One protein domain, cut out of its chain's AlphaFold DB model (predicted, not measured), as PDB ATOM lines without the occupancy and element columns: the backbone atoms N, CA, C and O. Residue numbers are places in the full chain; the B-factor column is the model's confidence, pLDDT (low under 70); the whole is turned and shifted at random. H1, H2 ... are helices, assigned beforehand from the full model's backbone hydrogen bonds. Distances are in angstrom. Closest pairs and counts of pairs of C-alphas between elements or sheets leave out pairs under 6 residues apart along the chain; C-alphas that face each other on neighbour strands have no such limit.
ATOM      1  N   GLY A  29     238.978 201.409 311.812       91.00
ATOM      2  CA  GLY A  29     239.555 200.186 312.378       91.00
ATOM      3  C   GLY A  29     240.831 200.382 313.205       91.00
ATOM      4  O   GLY A  29     241.253 199.437 313.875       91.00
ATOM      5  N   MET A  30     241.427 201.579 313.211       91.56
ATOM      6  CA  MET A  30     242.556 201.897 314.090       91.56
ATOM      7  C   MET A  30     242.134 202.051 315.552       91.56
ATOM      8  O   MET A  30     240.976 202.339 315.861       91.56
ATOM      9  N   LYS A  31     243.094 201.837 316.456       92.88
ATOM     10  CA  LYS A  31     242.936 201.996 317.903       92.88
ATOM     11  C   LYS A  31     244.223 202.529 318.520       92.88
ATOM     12  O   LYS A  31     245.300 202.216 318.001       92.88
ATOM     13  N   GLY A  32     244.097 203.234 319.636       89.75
ATOM     14  CA  GLY A  32     245.230 203.780 320.376       89.75
ATOM     15  C   GLY A  32     244.895 205.092 321.071       89.75
ATOM     16  O   GLY A  32     243.780 205.605 320.946       89.75
ATOM     17  N   ASP A  33     245.879 205.622 321.789       88.31
ATOM     18  CA  ASP A  33     245.768 206.895 322.501       88.31
ATOM     19  C   ASP A  33     245.635 208.073 321.518       88.31
ATOM     20  O   ASP A  33     244.886 209.016 321.772       88.31
ATOM     21  N   ASP A  34     246.215 207.949 320.321       86.50
ATOM     22  CA  ASP A  34     246.016 208.858 319.187       86.50
ATOM     23  C   ASP A  34     244.550 208.944 318.723       86.50
ATOM     24  O   ASP A  34     244.053 210.024 318.391       86.50
ATOM     25  N   VAL A  35     243.824 207.823 318.735       91.56
ATOM     26  CA  VAL A  35     242.390 207.784 318.417       91.56
ATOM     27  C   VAL A  35     241.550 208.341 319.564       91.56
ATOM     28  O   VAL A  35     240.569 209.036 319.309       91.56
ATOM     29  N   THR A  36     241.926 208.074 320.816       90.75
ATOM     30  CA  THR A  36     241.279 208.690 321.985       90.75
ATOM     31  C   THR A  36     241.376 210.208 321.884       90.75
ATOM     32  O   THR A  36     240.363 210.902 321.962       90.75
ATOM     33  N   ARG A  37     242.579 210.720 321.597       87.75
ATOM     34  CA  ARG A  37     242.816 212.153 321.438       87.75
ATOM     35  C   ARG A  37     242.026 212.741 320.273       87.75
ATOM     36  O   ARG A  37     241.391 213.779 320.433       87.75
ATOM     37  N   LEU A  38     241.992 212.053 319.130       90.06
ATOM     38  CA  LEU A  38     241.150 212.444 317.998       90.06
ATOM     39  C   LEU A  38     239.691 212.656 318.424       90.06
ATOM     40  O   LEU A  38     239.080 213.657 318.063       90.06
ATOM     41  N   GLN A  39     239.129 211.705 319.172       93.88
ATOM     42  CA  GLN A  39     237.736 211.760 319.611       93.88
ATOM     43  C   GLN A  39     237.486 212.932 320.570       93.88
ATOM     44  O   GLN A  39     236.436 213.566 320.483       93.88
ATOM     45  N   GLU A  40     238.439 213.259 321.446       91.00
ATOM     46  CA  GLU A  40     238.363 214.443 322.314       91.00
ATOM     47  C   GLU A  40     238.347 215.746 321.511       91.00
ATOM     48  O   GLU A  40     237.498 216.599 321.760       91.00
ATOM     49  N   ILE A  41     239.229 215.881 320.515       89.38
ATOM     50  CA  ILE A  41     239.305 217.094 319.689       89.38
ATOM     51  C   ILE A  41     238.053 217.235 318.814       89.38
ATOM     52  O   ILE A  41     237.478 218.316 318.733       89.38
ATOM     53  N   LEU A  42     237.570 216.144 318.209       90.81
ATOM     54  CA  LEU A  42     236.310 216.156 317.451       90.81
ATOM     55  C   LEU A  42     235.122 216.553 318.334       90.81
ATOM     56  O   LEU A  42     234.234 217.278 317.893       90.81
ATOM     57  N   ASN A  43     235.126 216.112 319.593       90.88
ATOM     58  CA  ASN A  43     234.134 216.526 320.572       90.88
ATOM     59  C   ASN A  43     234.281 217.987 320.989       90.88
ATOM     60  O   ASN A  43     233.283 218.557 321.402       90.88
ATOM     61  N   ALA A  44     235.454 218.611 320.913       85.62
ATOM     62  CA  ALA A  44     235.571 220.059 321.086       85.62
ATOM     63  C   ALA A  44     235.025 220.795 319.849       85.62
ATOM     64  O   ALA A  44     234.204 221.695 319.980       85.62
ATOM     65  N   ALA A  45     235.366 220.311 318.651       83.81
ATOM     66  CA  ALA A  45     235.010 220.935 317.377       83.81
ATOM     67  C   ALA A  45     233.507 220.904 317.027       83.81
ATOM     68  O   ALA A  45     233.052 221.736 316.243       83.81
ATOM     69  N   HIS A  46     232.734 219.948 317.559       81.19
ATOM     70  CA  HIS A  46     231.334 219.738 317.172       81.19
ATOM     71  C   HIS A  46     230.353 219.757 318.347       81.19
ATOM     72  O   HIS A  46     230.667 219.344 319.465       81.19
ATOM     73  N   GLU A  47     229.110 220.175 318.085       80.12
ATOM     74  CA  GLU A  47     228.014 220.102 319.062       80.12
ATOM     75  C   GLU A  47     227.624 218.650 319.379       80.12
ATOM     76  O   GLU A  47     227.416 218.295 320.543       80.12
ATOM     77  N   GLU A  48     227.546 217.800 318.349       86.31
ATOM     78  CA  GLU A  48     227.220 216.383 318.497       86.31
ATOM     79  C   GLU A  48     228.442 215.609 318.994       86.31
ATOM     80  O   GLU A  48     229.421 215.416 318.273       86.31
ATOM     81  N   LYS A  49     228.378 215.165 320.252       91.25
ATOM     82  CA  LYS A  49     229.479 214.446 320.893       91.25
ATOM     83  C   LYS A  49     229.433 212.955 320.554       91.25
ATOM     84  O   LYS A  49     228.395 212.308 320.695       91.25
ATOM     85  N   ILE A  50     230.582 212.398 320.195       94.00
ATOM     86  CA  ILE A  50     230.815 210.962 320.031       94.00
ATOM     87  C   ILE A  50     231.407 210.345 321.304       94.00
ATOM     88  O   ILE A  50     231.956 211.031 322.169       94.00
ATOM     89  N   GLY A  51     231.315 209.018 321.420       95.06
ATOM     90  CA  GLY A  51     232.003 208.281 322.480       95.06
ATOM     91  C   GLY A  51     233.527 208.349 322.329       95.06
ATOM     92  O   GLY A  51     234.042 208.187 321.225       95.06
ATOM     93  N   VAL A  52     234.226 208.553 323.448       95.75
ATOM     94  CA  VAL A  52     235.691 208.495 323.537       95.75
ATOM     95  C   VAL A  52     236.077 207.119 324.082       95.75
ATOM     96  O   VAL A  52     235.926 206.845 325.273       95.75
ATOM     97  N   ASP A  53     236.491 206.220 323.195       94.94
ATOM     98  CA  ASP A  53     236.787 204.812 323.500       94.94
ATOM     99  C   ASP A  53     238.119 204.323 322.905       94.94
ATOM    100  O   ASP A  53     238.447 203.134 322.995       94.94
ATOM    101  N   GLY A  54     238.875 205.223 322.266       92.81
ATOM    102  CA  GLY A  54     240.144 204.916 321.613       92.81
ATOM    103  C   GLY A  54     240.005 204.002 320.399       92.81
ATOM    104  O   GLY A  54     240.990 203.394 319.977       92.81
ATOM    105  N   SER A  55     238.797 203.851 319.843       96.56
ATOM    106  CA  SER A  55     238.515 203.027 318.666       96.56
ATOM    107  C   SER A  55     237.941 203.850 317.516       96.56
ATOM    108  O   SER A  55     236.902 204.498 317.618       96.56
ATOM    109  N   PHE A  56     238.583 203.771 316.350       95.69
ATOM    110  CA  PHE A  56     238.157 204.495 315.159       95.69
ATOM    111  C   PHE A  56     237.028 203.713 314.480       95.69
ATOM    112  O   PHE A  56     237.235 202.979 313.512       95.69
ATOM    113  N   GLY A  57     235.830 203.809 315.058       95.75
ATOM    114  CA  GLY A  57     234.602 203.207 314.545       95.75
ATOM    115  C   GLY A  57     233.832 204.128 313.597       95.75
ATOM    116  O   GLY A  57     234.282 205.215 313.245       95.75
ATOM    117  N   SER A  58     232.619 203.713 313.223       95.75
ATOM    118  CA  SER A  58     231.754 204.474 312.309       95.75
ATOM    119  C   SER A  58     231.354 205.853 312.841       95.75
ATOM    120  O   SER A  58     231.175 206.772 312.050       95.75
ATOM    121  N   GLN A  59     231.224 206.008 314.164       95.25
ATOM    122  CA  GLN A  59     230.943 207.304 314.794       95.25
ATOM    123  C   GLN A  59     232.130 208.260 314.632       95.25
ATOM    124  O   GLN A  59     231.946 209.377 314.162       95.25
ATOM    125  N   THR A  60     233.349 207.796 314.929       95.88
ATOM    126  CA  THR A  60     234.582 208.569 314.722       95.88
ATOM    127  C   THR A  60     234.764 208.933 313.251       95.88
ATOM    128  O   THR A  60     235.043 210.081 312.934       95.88
ATOM    129  N   GLU A  61     234.538 207.992 312.331       95.75
ATOM    130  CA  GLU A  61     234.621 208.259 310.890       95.75
ATOM    131  C   GLU A  61     233.589 209.295 310.423       95.75
ATOM    132  O   GLU A  61     233.914 210.168 309.620       95.75
ATOM    133  N   GLY A  62     232.358 209.214 310.932       95.38
ATOM    134  CA  GLY A  62     231.313 210.200 310.665       95.38
ATOM    135  C   GLY A  62     231.705 211.595 311.150       95.38
ATOM    136  O   GLY A  62     231.610 212.547 310.381       95.38
ATOM    137  N   ALA A  63     232.220 211.698 312.378       95.00
ATOM    138  CA  ALA A  63     232.694 212.956 312.948       95.00
ATOM    139  C   ALA A  63     233.886 213.536 312.168       95.00
ATOM    140  O   ALA A  63     233.886 214.720 311.858       95.00
ATOM    141  N   VAL A  64     234.855 212.710 311.750       95.12
ATOM    142  CA  VAL A  64     235.963 213.170 310.891       95.12
ATOM    143  C   VAL A  64     235.444 213.718 309.564       95.12
ATOM    144  O   VAL A  64     235.916 214.754 309.108       95.12
ATOM    145  N   LYS A  65     234.468 213.058 308.933       95.00
ATOM    146  CA  LYS A  65     233.893 213.548 307.672       95.00
ATOM    147  C   LYS A  65     233.123 214.851 307.857       95.00
ATOM    148  O   LYS A  65     233.252 215.730 307.011       95.00
ATOM    149  N   ALA A  66     232.373 214.985 308.948       93.88
ATOM    150  CA  ALA A  66     231.678 216.224 309.288       93.88
ATOM    151  C   ALA A  66     232.672 217.377 309.497       93.88
ATOM    152  O   ALA A  66     232.514 218.436 308.894       93.88
ATOM    153  N   PHE A  67     233.748 217.132 310.249       92.44
ATOM    154  CA  PHE A  67     234.847 218.078 310.432       92.44
ATOM    155  C   PHE A  67     235.467 218.503 309.096       92.44
ATOM    156  O   PHE A  67     235.595 219.688 308.791       92.44
ATOM    157  N   GLN A  68     235.810 217.522 308.256       94.06
ATOM    158  CA  GLN A  68     236.378 217.777 306.936       94.06
ATOM    159  C   GLN A  68     235.437 218.613 306.060       94.06
ATOM    160  O   GLN A  68     235.898 219.517 305.366       94.06
ATOM    161  N   GLU A  69     234.134 218.341 306.093       92.88
ATOM    162  CA  GLU A  69     233.134 219.091 305.334       92.88
ATOM    163  C   GLU A  69     233.004 220.540 305.831       92.88
ATOM    164  O   GLU A  69     233.025 221.468 305.019       92.88
ATOM    165  N   GLU A  70     232.945 220.747 307.149       89.00
ATOM    166  CA  GLU A  70     232.808 222.065 307.778       89.00
ATOM    167  C   GLU A  70     234.006 222.983 307.476       89.00
ATOM    168  O   GLU A  70     233.848 224.156 307.111       89.00
ATOM    169  N   ASP A  71     235.224 222.439 307.548       87.12
ATOM    170  CA  ASP A  71     236.444 223.207 307.303       87.12
ATOM    171  C   ASP A  71     236.823 223.304 305.814       87.12
ATOM    172  O   ASP A  71     237.645 224.146 305.428       87.12
ATOM    173  N   GLY A  72     236.121 222.574 304.940       87.75
ATOM    174  CA  GLY A  72     236.331 222.583 303.490       87.75
ATOM    175  C   GLY A  72     237.557 221.778 303.056       87.75
ATOM    176  O   GLY A  72     238.232 222.139 302.088       87.75
ATOM    177  N   LEU A  73     237.861 220.716 303.797       89.88
ATOM    178  CA  LEU A  73     238.892 219.729 303.506       89.88
ATOM    179  C   LEU A  73     238.349 218.631 302.578       89.88
ATOM    180  O   LEU A  73     237.150 218.519 302.319       89.88
ATOM    181  N   THR A  74     239.241 217.776 302.078       91.06
ATOM    182  CA  THR A  74     238.831 216.560 301.366       91.06
ATOM    183  C   THR A  74     238.095 215.625 302.327       91.06
ATOM    184  O   THR A  74     238.677 215.178 303.310       91.06
ATOM    185  N   VAL A  75     236.834 215.306 302.024       94.94
ATOM    186  CA  VAL A  75     235.975 214.437 302.849       94.94
ATOM    187  C   VAL A  75     236.249 212.960 302.543       94.94
ATOM    188  O   VAL A  75     235.479 212.286 301.856       94.94
ATOM    189  N   ASP A  76     237.390 212.455 303.004       92.88
ATOM    190  CA  ASP A  76     237.818 211.061 302.822       92.88
ATOM    191  C   ASP A  76     237.678 210.203 304.093       92.88
ATOM    192  O   ASP A  76     237.793 208.979 304.022       92.88
ATOM    193  N   GLY A  77     237.368 210.813 305.243       92.38
ATOM    194  CA  GLY A  77     237.302 210.138 306.539       92.38
ATOM    195  C   GLY A  77     238.666 209.723 307.095       92.38
ATOM    196  O   GLY A  77     238.722 208.919 308.027       92.38
ATOM    197  N   ILE A  78     239.759 210.235 306.522       92.88
ATOM    198  CA  ILE A  78     241.132 209.944 306.923       92.88
ATOM    199  C   ILE A  78     241.722 211.175 307.610       92.88
ATOM    200  O   ILE A  78     241.774 212.284 307.073       92.88
ATOM    201  N   VAL A  79     242.264 210.969 308.805       91.25
ATOM    202  CA  VAL A  79     243.025 212.007 309.503       91.25
ATOM    203  C   VAL A  79     244.455 211.981 308.981       91.25
ATOM    204  O   VAL A  79     245.334 211.358 309.568       91.25
ATOM    205  N   GLY A  80     244.662 212.587 307.812       88.75
ATOM    206  CA  GLY A  80     245.989 212.849 307.253       88.75
ATOM    207  C   GLY A  80     246.577 214.171 307.754       88.75
ATOM    208  O   GLY A  80     245.976 214.852 308.580       88.75
ATOM    209  N   LYS A  81     247.729 214.578 307.202       85.56
ATOM    210  CA  LYS A  81     248.446 215.805 307.611       85.56
ATOM    211  C   LYS A  81     247.570 217.062 307.631       85.56
ATOM    212  O   LYS A  81     247.602 217.805 308.602       85.56
ATOM    213  N   MET A  82     246.764 217.274 306.588       86.31
ATOM    214  CA  MET A  82     245.875 218.439 306.496       86.31
ATOM    215  C   MET A  82     244.790 218.410 307.581       86.31
ATOM    216  O   MET A  82     244.584 219.400 308.275       86.31
ATOM    217  N   THR A  83     244.120 217.266 307.756       90.75
ATOM    218  CA  THR A  83     243.082 217.090 308.782       90.75
ATOM    219  C   THR A  83     243.666 217.245 310.187       90.75
ATOM    220  O   THR A  83     243.074 217.916 311.019       90.75
ATOM    221  N   SER A  84     244.847 216.674 310.446       88.62
ATOM    222  CA  SER A  84     245.536 216.793 311.736       88.62
ATOM    223  C   SER A  84     245.930 218.238 312.045       88.62
ATOM    224  O   SER A  84     245.672 218.703 313.150       88.62
ATOM    225  N   ALA A  85     246.481 218.975 311.077       86.62
ATOM    226  CA  ALA A  85     246.814 220.386 311.263       86.62
ATOM    227  C   ALA A  85     245.567 221.251 311.517       86.62
ATOM    228  O   ALA A  85     245.595 222.149 312.354       86.62
ATOM    229  N   ALA A  86     244.452 220.963 310.839       88.25
ATOM    230  CA  ALA A  86     243.187 221.656 311.080       88.25
ATOM    231  C   ALA A  86     242.606 221.345 312.471       88.25
ATOM    232  O   ALA A  86     242.063 222.234 313.116       88.25
ATOM    233  N   LEU A  87     242.748 220.113 312.962       88.50
ATOM    234  CA  LEU A  87     242.333 219.742 314.319       88.50
ATOM    235  C   LEU A  87     243.190 220.446 315.385       88.50
ATOM    236  O   LEU A  87     242.643 220.936 316.366       88.50
ATOM    237  N   GLN A  88     244.495 220.601 315.147       86.00
ATOM    238  CA  GLN A  88     245.378 221.377 316.030       86.00
ATOM    239  C   GLN A  88     244.998 222.864 316.089       86.00
ATOM    240  O   GLN A  88     245.142 223.501 317.128       86.00
ATOM    241  N   VAL A  89     244.447 223.422 315.006       86.38
ATOM    242  CA  VAL A  89     243.868 224.774 315.041       86.38
ATOM    243  C   VAL A  89     242.701 224.858 316.019       86.38
ATOM    244  O   VAL A  89     242.617 225.843 316.744       86.38
ATOM    245  N   ILE A  90     241.828 223.846 316.074       85.31
ATOM    246  CA  ILE A  90     240.724 223.825 317.045       85.31
ATOM    247  C   ILE A  90     241.272 223.857 318.465       85.31
ATOM    248  O   ILE A  90     240.808 224.652 319.267       85.31
ATOM    249  N   GLU A  91     242.293 223.058 318.761       82.94
ATOM    250  CA  GLU A  91     242.895 223.035 320.096       82.94
ATOM    251  C   GLU A  91     243.423 224.407 320.520       82.94
ATOM    252  O   GLU A  91     243.231 224.796 321.665       82.94
ATOM    253  N   ILE A  92     244.045 225.155 319.606       81.88
ATOM    254  CA  ILE A  92     244.537 226.504 319.902       81.88
ATOM    255  C   ILE A  92     243.363 227.489 320.044       81.88
ATOM    256  O   ILE A  92     243.362 228.305 320.958       81.88
ATOM    257  N   VAL A  93     242.346 227.418 319.180       80.12
ATOM    258  CA  VAL A  93     241.198 228.341 319.230       80.12
ATOM    259  C   VAL A  93     240.338 228.121 320.475       80.12
ATOM    260  O   VAL A  93     239.890 229.091 321.066       80.12
ATOM    261  N   GLU A  94     240.151 226.876 320.913       77.06
ATOM    262  CA  GLU A  94     239.385 226.538 322.125       77.06
ATOM    263  C   GLU A  94     240.063 227.019 323.417       77.06
ATOM    264  O   GLU A  94     239.423 227.065 324.464       77.06
ATOM    265  N   THR A  95     241.353 227.373 323.368       73.31
ATOM    266  CA  THR A  95     242.020 228.036 324.500       73.31
ATOM    267  C   THR A  95     241.732 229.527 324.592       73.31
ATOM    268  O   THR A  95     242.148 230.126 325.578       73.31
ATOM    269  N   ILE A  96     241.044 230.102 323.599       74.81
ATOM    270  CA  ILE A  96     240.720 231.524 323.546       74.81
ATOM    271  C   ILE A  96     239.252 231.727 323.940       74.81
ATOM    272  O   ILE A  96     238.359 231.134 323.331       74.81
ATOM    273  N   ASP A  97     238.988 232.585 324.919       73.00
ATOM    274  CA  ASP A  97     237.653 232.980 325.363       73.00
ATOM    275  C   ASP A  97     237.368 234.486 325.175       73.00
ATOM    276  O   ASP A  97     238.209 235.269 324.735       73.00
ATOM    277  N   ASP A  98     236.126 234.902 325.448       67.81
ATOM    278  CA  ASP A  98     235.686 236.298 325.283       67.81
ATOM    279  C   ASP A  98     236.314 237.267 326.315       67.81
ATOM    280  O   ASP A  98     236.144 238.487 326.199       67.81
ATOM    281  N   GLU A  99     236.978 236.751 327.355       74.75
ATOM    282  CA  GLU A  99     237.662 237.526 328.397       74.75
ATOM    283  C   GLU A  99     239.154 237.740 328.086       74.75
ATOM    284  O   GLU A  99     239.790 238.585 328.732       74.75
ATOM    285  N   ASP A 100     239.688 237.040 327.083       72.75
ATOM    286  CA  ASP A 100     241.089 237.111 326.692       72.75
ATOM    287  C   ASP A 100     241.504 238.474 326.137       72.75
ATOM    288  O   ASP A 100     240.767 239.205 325.465       72.75
ATOM    289  N   THR A 101     242.747 238.834 326.441       74.88
ATOM    290  CA  THR A 101     243.324 240.114 326.052       74.88
ATOM    291  C   THR A 101     243.950 240.051 324.660       74.88
ATOM    292  O   THR A 101     244.261 238.986 324.128       74.88
ATOM    293  N   ASP A 102     244.241 241.222 324.084       75.19
ATOM    294  CA  ASP A 102     245.022 241.314 322.842       75.19
ATOM    295  C   ASP A 102     246.382 240.579 322.945       75.19
ATOM    296  O   ASP A 102     246.920 240.135 321.932       75.19
ATOM    297  N   GLU A 103     246.951 240.437 324.151       74.19
ATOM    298  CA  GLU A 103     248.205 239.707 324.387       74.19
ATOM    299  C   GLU A 103     248.023 238.187 324.253       74.19
ATOM    300  O   GLU A 103     248.881 237.517 323.675       74.19
ATOM    301  N   ASP A 104     246.893 237.654 324.714       74.81
ATOM    302  CA  ASP A 104     246.563 236.228 324.636       74.81
ATOM    303  C   ASP A 104     246.299 235.816 323.178       74.81
ATOM    304  O   ASP A 104     246.833 234.813 322.697       74.81
ATOM    305  N   ILE A 105     245.615 236.674 322.409       76.81
ATOM    306  CA  ILE A 105     245.431 236.494 320.958       76.81
ATOM    307  C   ILE A 105     246.788 236.454 320.236       76.81
ATOM    308  O   ILE A 105     246.996 235.636 319.338       76.81
ATOM    309  N   VAL A 106     247.740 237.312 320.621       79.31
ATOM    310  CA  VAL A 106     249.092 237.324 320.032       79.31
ATOM    311  C   VAL A 106     249.872 236.052 320.378       79.31
ATOM    312  O   VAL A 106     250.614 235.536 319.535       79.31
ATOM    313  N   GLN A 107     249.715 235.518 321.589       77.94
ATOM    314  CA  GLN A 107     250.332 234.245 321.966       77.94
ATOM    315  C   GLN A 107     249.747 233.085 321.160       77.94
ATOM    316  O   GLN A 107     250.506 232.267 320.633       77.94
ATOM    317  N   ALA A 108     248.427 233.054 320.989       80.62
ATOM    318  CA  ALA A 108     247.759 232.049 320.177       80.62
ATOM    319  C   ALA A 108     248.186 232.133 318.701       80.62
ATOM    320  O   ALA A 108     248.520 231.113 318.098       80.62
ATOM    321  N   GLU A 109     248.295 233.343 318.141       83.25
ATOM    322  CA  GLU A 109     248.855 233.563 316.801       83.25
ATOM    323  C   GLU A 109     250.305 233.070 316.718       83.25
ATOM    324  O   GLU A 109     250.688 232.429 315.747       83.25
ATOM    325  N   THR A 110     251.124 233.297 317.745       83.38
ATOM    326  CA  THR A 110     252.515 232.817 317.764       83.38
ATOM    327  C   THR A 110     252.585 231.288 317.758       83.38
ATOM    328  O   THR A 110     253.375 230.706 317.009       83.38
ATOM    329  N   ALA A 111     251.749 230.625 318.561       82.50
ATOM    330  CA  ALA A 111     251.637 229.169 318.574       82.50
ATOM    331  C   ALA A 111     251.168 228.637 317.212       82.50
ATOM    332  O   ALA A 111     251.746 227.686 316.684       82.50
ATOM    333  N   PHE A 112     250.189 229.307 316.605       84.94
ATOM    334  CA  PHE A 112     249.699 229.002 315.270       84.94
ATOM    335  C   PHE A 112     250.786 229.156 314.193       84.94
ATOM    336  O   PHE A 112     250.994 228.250 313.387       84.94
ATOM    337  N   GLN A 113     251.546 230.253 314.201       85.50
ATOM    338  CA  GLN A 113     252.648 230.467 313.260       85.50
ATOM    339  C   GLN A 113     253.748 229.407 313.419       85.50
ATOM    340  O   GLN A 113     254.291 228.923 312.427       85.50
ATOM    341  N   LYS A 114     254.041 228.986 314.658       85.12
ATOM    342  CA  LYS A 114     254.977 227.886 314.932       85.12
ATOM    343  C   LYS A 114     254.457 226.543 314.409       85.12
ATOM    344  O   LYS A 114     255.234 225.773 313.858       85.12
ATOM    345  N   LEU A 115     253.159 226.268 314.553       83.81
ATOM    346  CA  LEU A 115     252.524 225.051 314.035       83.81
ATOM    347  C   LEU A 115     252.680 224.938 312.512       83.81
ATOM    348  O   LEU A 115     252.934 223.856 311.985       83.81
ATOM    349  N   ILE A 116     252.522 226.053 311.796       82.56
ATOM    350  CA  ILE A 116     252.527 226.044 310.332       82.56
ATOM    351  C   ILE A 116     253.905 226.239 309.695       82.56
ATOM    352  O   ILE A 116     254.028 225.991 308.497       82.56
ATOM    353  N   SER A 117     254.936 226.626 310.457       84.94
ATOM    354  CA  SER A 117     256.234 227.052 309.902       84.94
ATOM    355  C   SER A 117     256.955 225.980 309.084       84.94
ATOM    356  O   SER A 117     257.662 226.303 308.132       84.94
ATOM    357  N   ASP A 118     256.774 224.710 309.448       82.19
ATOM    358  CA  ASP A 118     257.443 223.574 308.803       82.19
ATOM    359  C   ASP A 118     256.550 222.879 307.761       82.19
ATOM    360  O   ASP A 118     256.947 221.891 307.131       82.19
ATOM    361  N   MET A 119     255.325 223.378 307.568       82.38
ATOM    362  CA  MET A 119     254.374 222.803 306.626       82.38
ATOM    363  C   MET A 119     254.644 223.268 305.185       82.38
ATOM    364  O   MET A 119     255.135 224.371 304.951       82.38
ATOM    365  N   PRO A 120     254.314 222.444 304.172       83.06
ATOM    366  CA  PRO A 120     254.327 222.887 302.783       83.06
ATOM    367  C   PRO A 120     253.437 224.121 302.585       83.06
ATOM    368  O   PRO A 120     252.355 224.199 303.163       83.06
ATOM    369  N   PHE A 121     253.859 225.054 301.727       82.25
ATOM    370  CA  PHE A 121     253.170 226.333 301.505       82.25
ATOM    371  C   PHE A 121     251.669 226.194 301.182       82.25
ATOM    372  O   PHE A 121     250.852 227.003 301.608       82.25
ATOM    373  N   ASP A 122     251.271 225.167 300.433       81.62
ATOM    374  CA  ASP A 122     249.866 224.889 300.120       81.62
ATOM    375  C   ASP A 122     249.049 224.478 301.355       81.62
ATOM    376  O   ASP A 122     247.888 224.871 301.486       81.62
ATOM    377  N   VAL A 123     249.666 223.739 302.278       82.19
ATOM    378  CA  VAL A 123     249.077 223.378 303.573       82.19
ATOM    379  C   VAL A 123     249.005 224.603 304.475       82.19
ATOM    380  O   VAL A 123     247.945 224.892 305.019       82.19
ATOM    381  N   GLU A 124     250.090 225.368 304.567       85.69
ATOM    382  CA  GLU A 124     250.158 226.611 305.338       85.69
ATOM    383  C   GLU A 124     249.007 227.565 304.967       85.69
ATOM    384  O   GLU A 124     248.235 227.984 305.829       85.69
ATOM    385  N   GLN A 125     248.813 227.836 303.672       84.50
ATOM    386  CA  GLN A 125     247.751 228.726 303.188       84.50
ATOM    387  C   GLN A 125     246.342 228.214 303.511       84.50
ATOM    388  O   GLN A 125     245.448 228.994 303.857       84.50
ATOM    389  N   ALA A 126     246.120 226.902 303.401       86.38
ATOM    390  CA  ALA A 126     244.841 226.297 303.753       86.38
ATOM    391  C   ALA A 126     244.550 226.447 305.253       86.38
ATOM    392  O   ALA A 126     243.463 226.887 305.632       86.38
ATOM    393  N   ILE A 127     245.538 226.153 306.095       88.12
ATOM    394  CA  ILE A 127     245.418 226.203 307.551       88.12
ATOM    395  C   ILE A 127     245.263 227.648 308.056       88.12
ATOM    396  O   ILE A 127     244.398 227.907 308.891       88.12
ATOM    397  N   GLN A 128     245.954 228.626 307.457       88.50
ATOM    398  CA  GLN A 128     245.721 230.060 307.713       88.50
ATOM    399  C   GLN A 128     244.276 230.485 307.439       88.50
ATOM    400  O   GLN A 128     243.712 231.314 308.157       88.50
ATOM    401  N   LYS A 129     243.642 229.927 306.403       87.38
ATOM    402  CA  LYS A 129     242.240 230.222 306.094       87.38
ATOM    403  C   LYS A 129     241.282 229.630 307.133       87.38
ATOM    404  O   LYS A 129     240.247 230.241 307.398       87.38
ATOM    405  N   ILE A 130     241.597 228.460 307.690       89.00
ATOM    406  CA  ILE A 130     240.809 227.821 308.757       89.00
ATOM    407  C   ILE A 130     240.926 228.639 310.043       89.00
ATOM    408  O   ILE A 130     239.904 229.072 310.567       89.00
ATOM    409  N   TRP A 131     242.154 228.951 310.462       87.06
ATOM    410  CA  TRP A 131     242.453 229.797 311.620       87.06
ATOM    411  C   TRP A 131     241.656 231.107 311.615       87.06
ATOM    412  O   TRP A 131     240.870 231.376 312.521       87.06
ATOM    413  N   LYS A 132     241.746 231.875 310.520       84.81
ATOM    414  CA  LYS A 132     241.010 233.141 310.366       84.81
ATOM    415  C   LYS A 132     239.496 232.959 310.463       84.81
ATOM    416  O   LYS A 132     238.818 233.781 311.069       84.81
ATOM    417  N   ARG A 133     238.955 231.896 309.856       85.69
ATOM    418  CA  ARG A 133     237.512 231.612 309.867       85.69
ATOM    419  C   ARG A 133     237.021 231.293 311.277       85.69
ATOM    420  O   ARG A 133     235.990 231.826 311.668       85.69
ATOM    421  N   ARG A 134     237.755 230.450 312.008       84.06
ATOM    422  CA  ARG A 134     237.409 230.009 313.366       84.06
ATOM    423  C   ARG A 134     237.445 231.169 314.365       84.06
ATOM    424  O   ARG A 134     236.522 231.291 315.153       84.06
TER     425      ARG A 134
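What this domain is: This is residues 29 to 134 of the 147 residues of the protein "PG_binding_1 domain-containing protein" of Candidatus Poseidoniales archaeon (UniProt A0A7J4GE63). Helix H3 runs through the middle of the domain, with H4 and H5 packed on it to make a three-helix up-and-down bundle, each helix running against the one before it in the chain, while H1 packs on H3 with its last residues, 41 to 45, and H2 packs on H1 at a steep tilt. The centres of H3, H4 and H5 make a triangle, and residues 98 to 103 stick out at the turn into H4. The printed part has 106 residues with five named helices, H1 to H5 in order, and no named strand; the class is all helix. It is compact, with a radius of gyration of the C-alphas of 14.1 A and spans of 41 by 32 by 23 A.

Where its parts are: H1, residues 33 to 45, is 18.4 A long and begins at C-alpha 33 (245.768, 206.895, 322.501). H2, residues 58 to 71, measures 19.9 A, and H3, residues 81 to 93, 18.6 A. H4, residues 102 to 116, is the longest at 21.1 A. H5, residues 121 to 134, measures 20.1 A and ends at C-alpha 134 (237.409, 230.009, 313.366).

How they stand to each other: H3 is the hub. It touches H5 at Ala 86 and Ile 127, their closest C-alphas, 6.2 A apart, the same way at a shallow tilt of 34 degrees, only just short of steep. H3 and H4 form a helical hairpin, opposite ways at 13 degrees; the closest C-alphas, of Ile 92 and Ala 108, are 6.4 A apart. H1 touches H3 with residues 41 to 45 alone, at a steep tilt of 57 degrees; the closest C-alphas, of Ala 45 and Ile 90, are 6.4 A apart. H1 touches H2 at a steep tilt of 50 degrees, closest at the C-alphas of Leu 42 and Ala 63, 6.6 A. H4 is apart from H1 and H2. In H1, H2, H3, H4 and H5 every O i to N i+4 pair is within hydrogen-bond range.

The domain as a whole: The C-alphas farthest apart, of Gly 29 and Asp 102, are 42.8 A apart. The printed part has no cut. The link from H1 to H2, residues 46 to 57, is long; that from H4 to H5 is tight. Residues 98 to 103, of which 102 and 103 belong to H4, stand free. The mean pLDDT of the printed part is 86.8, and residue 98 is under 70.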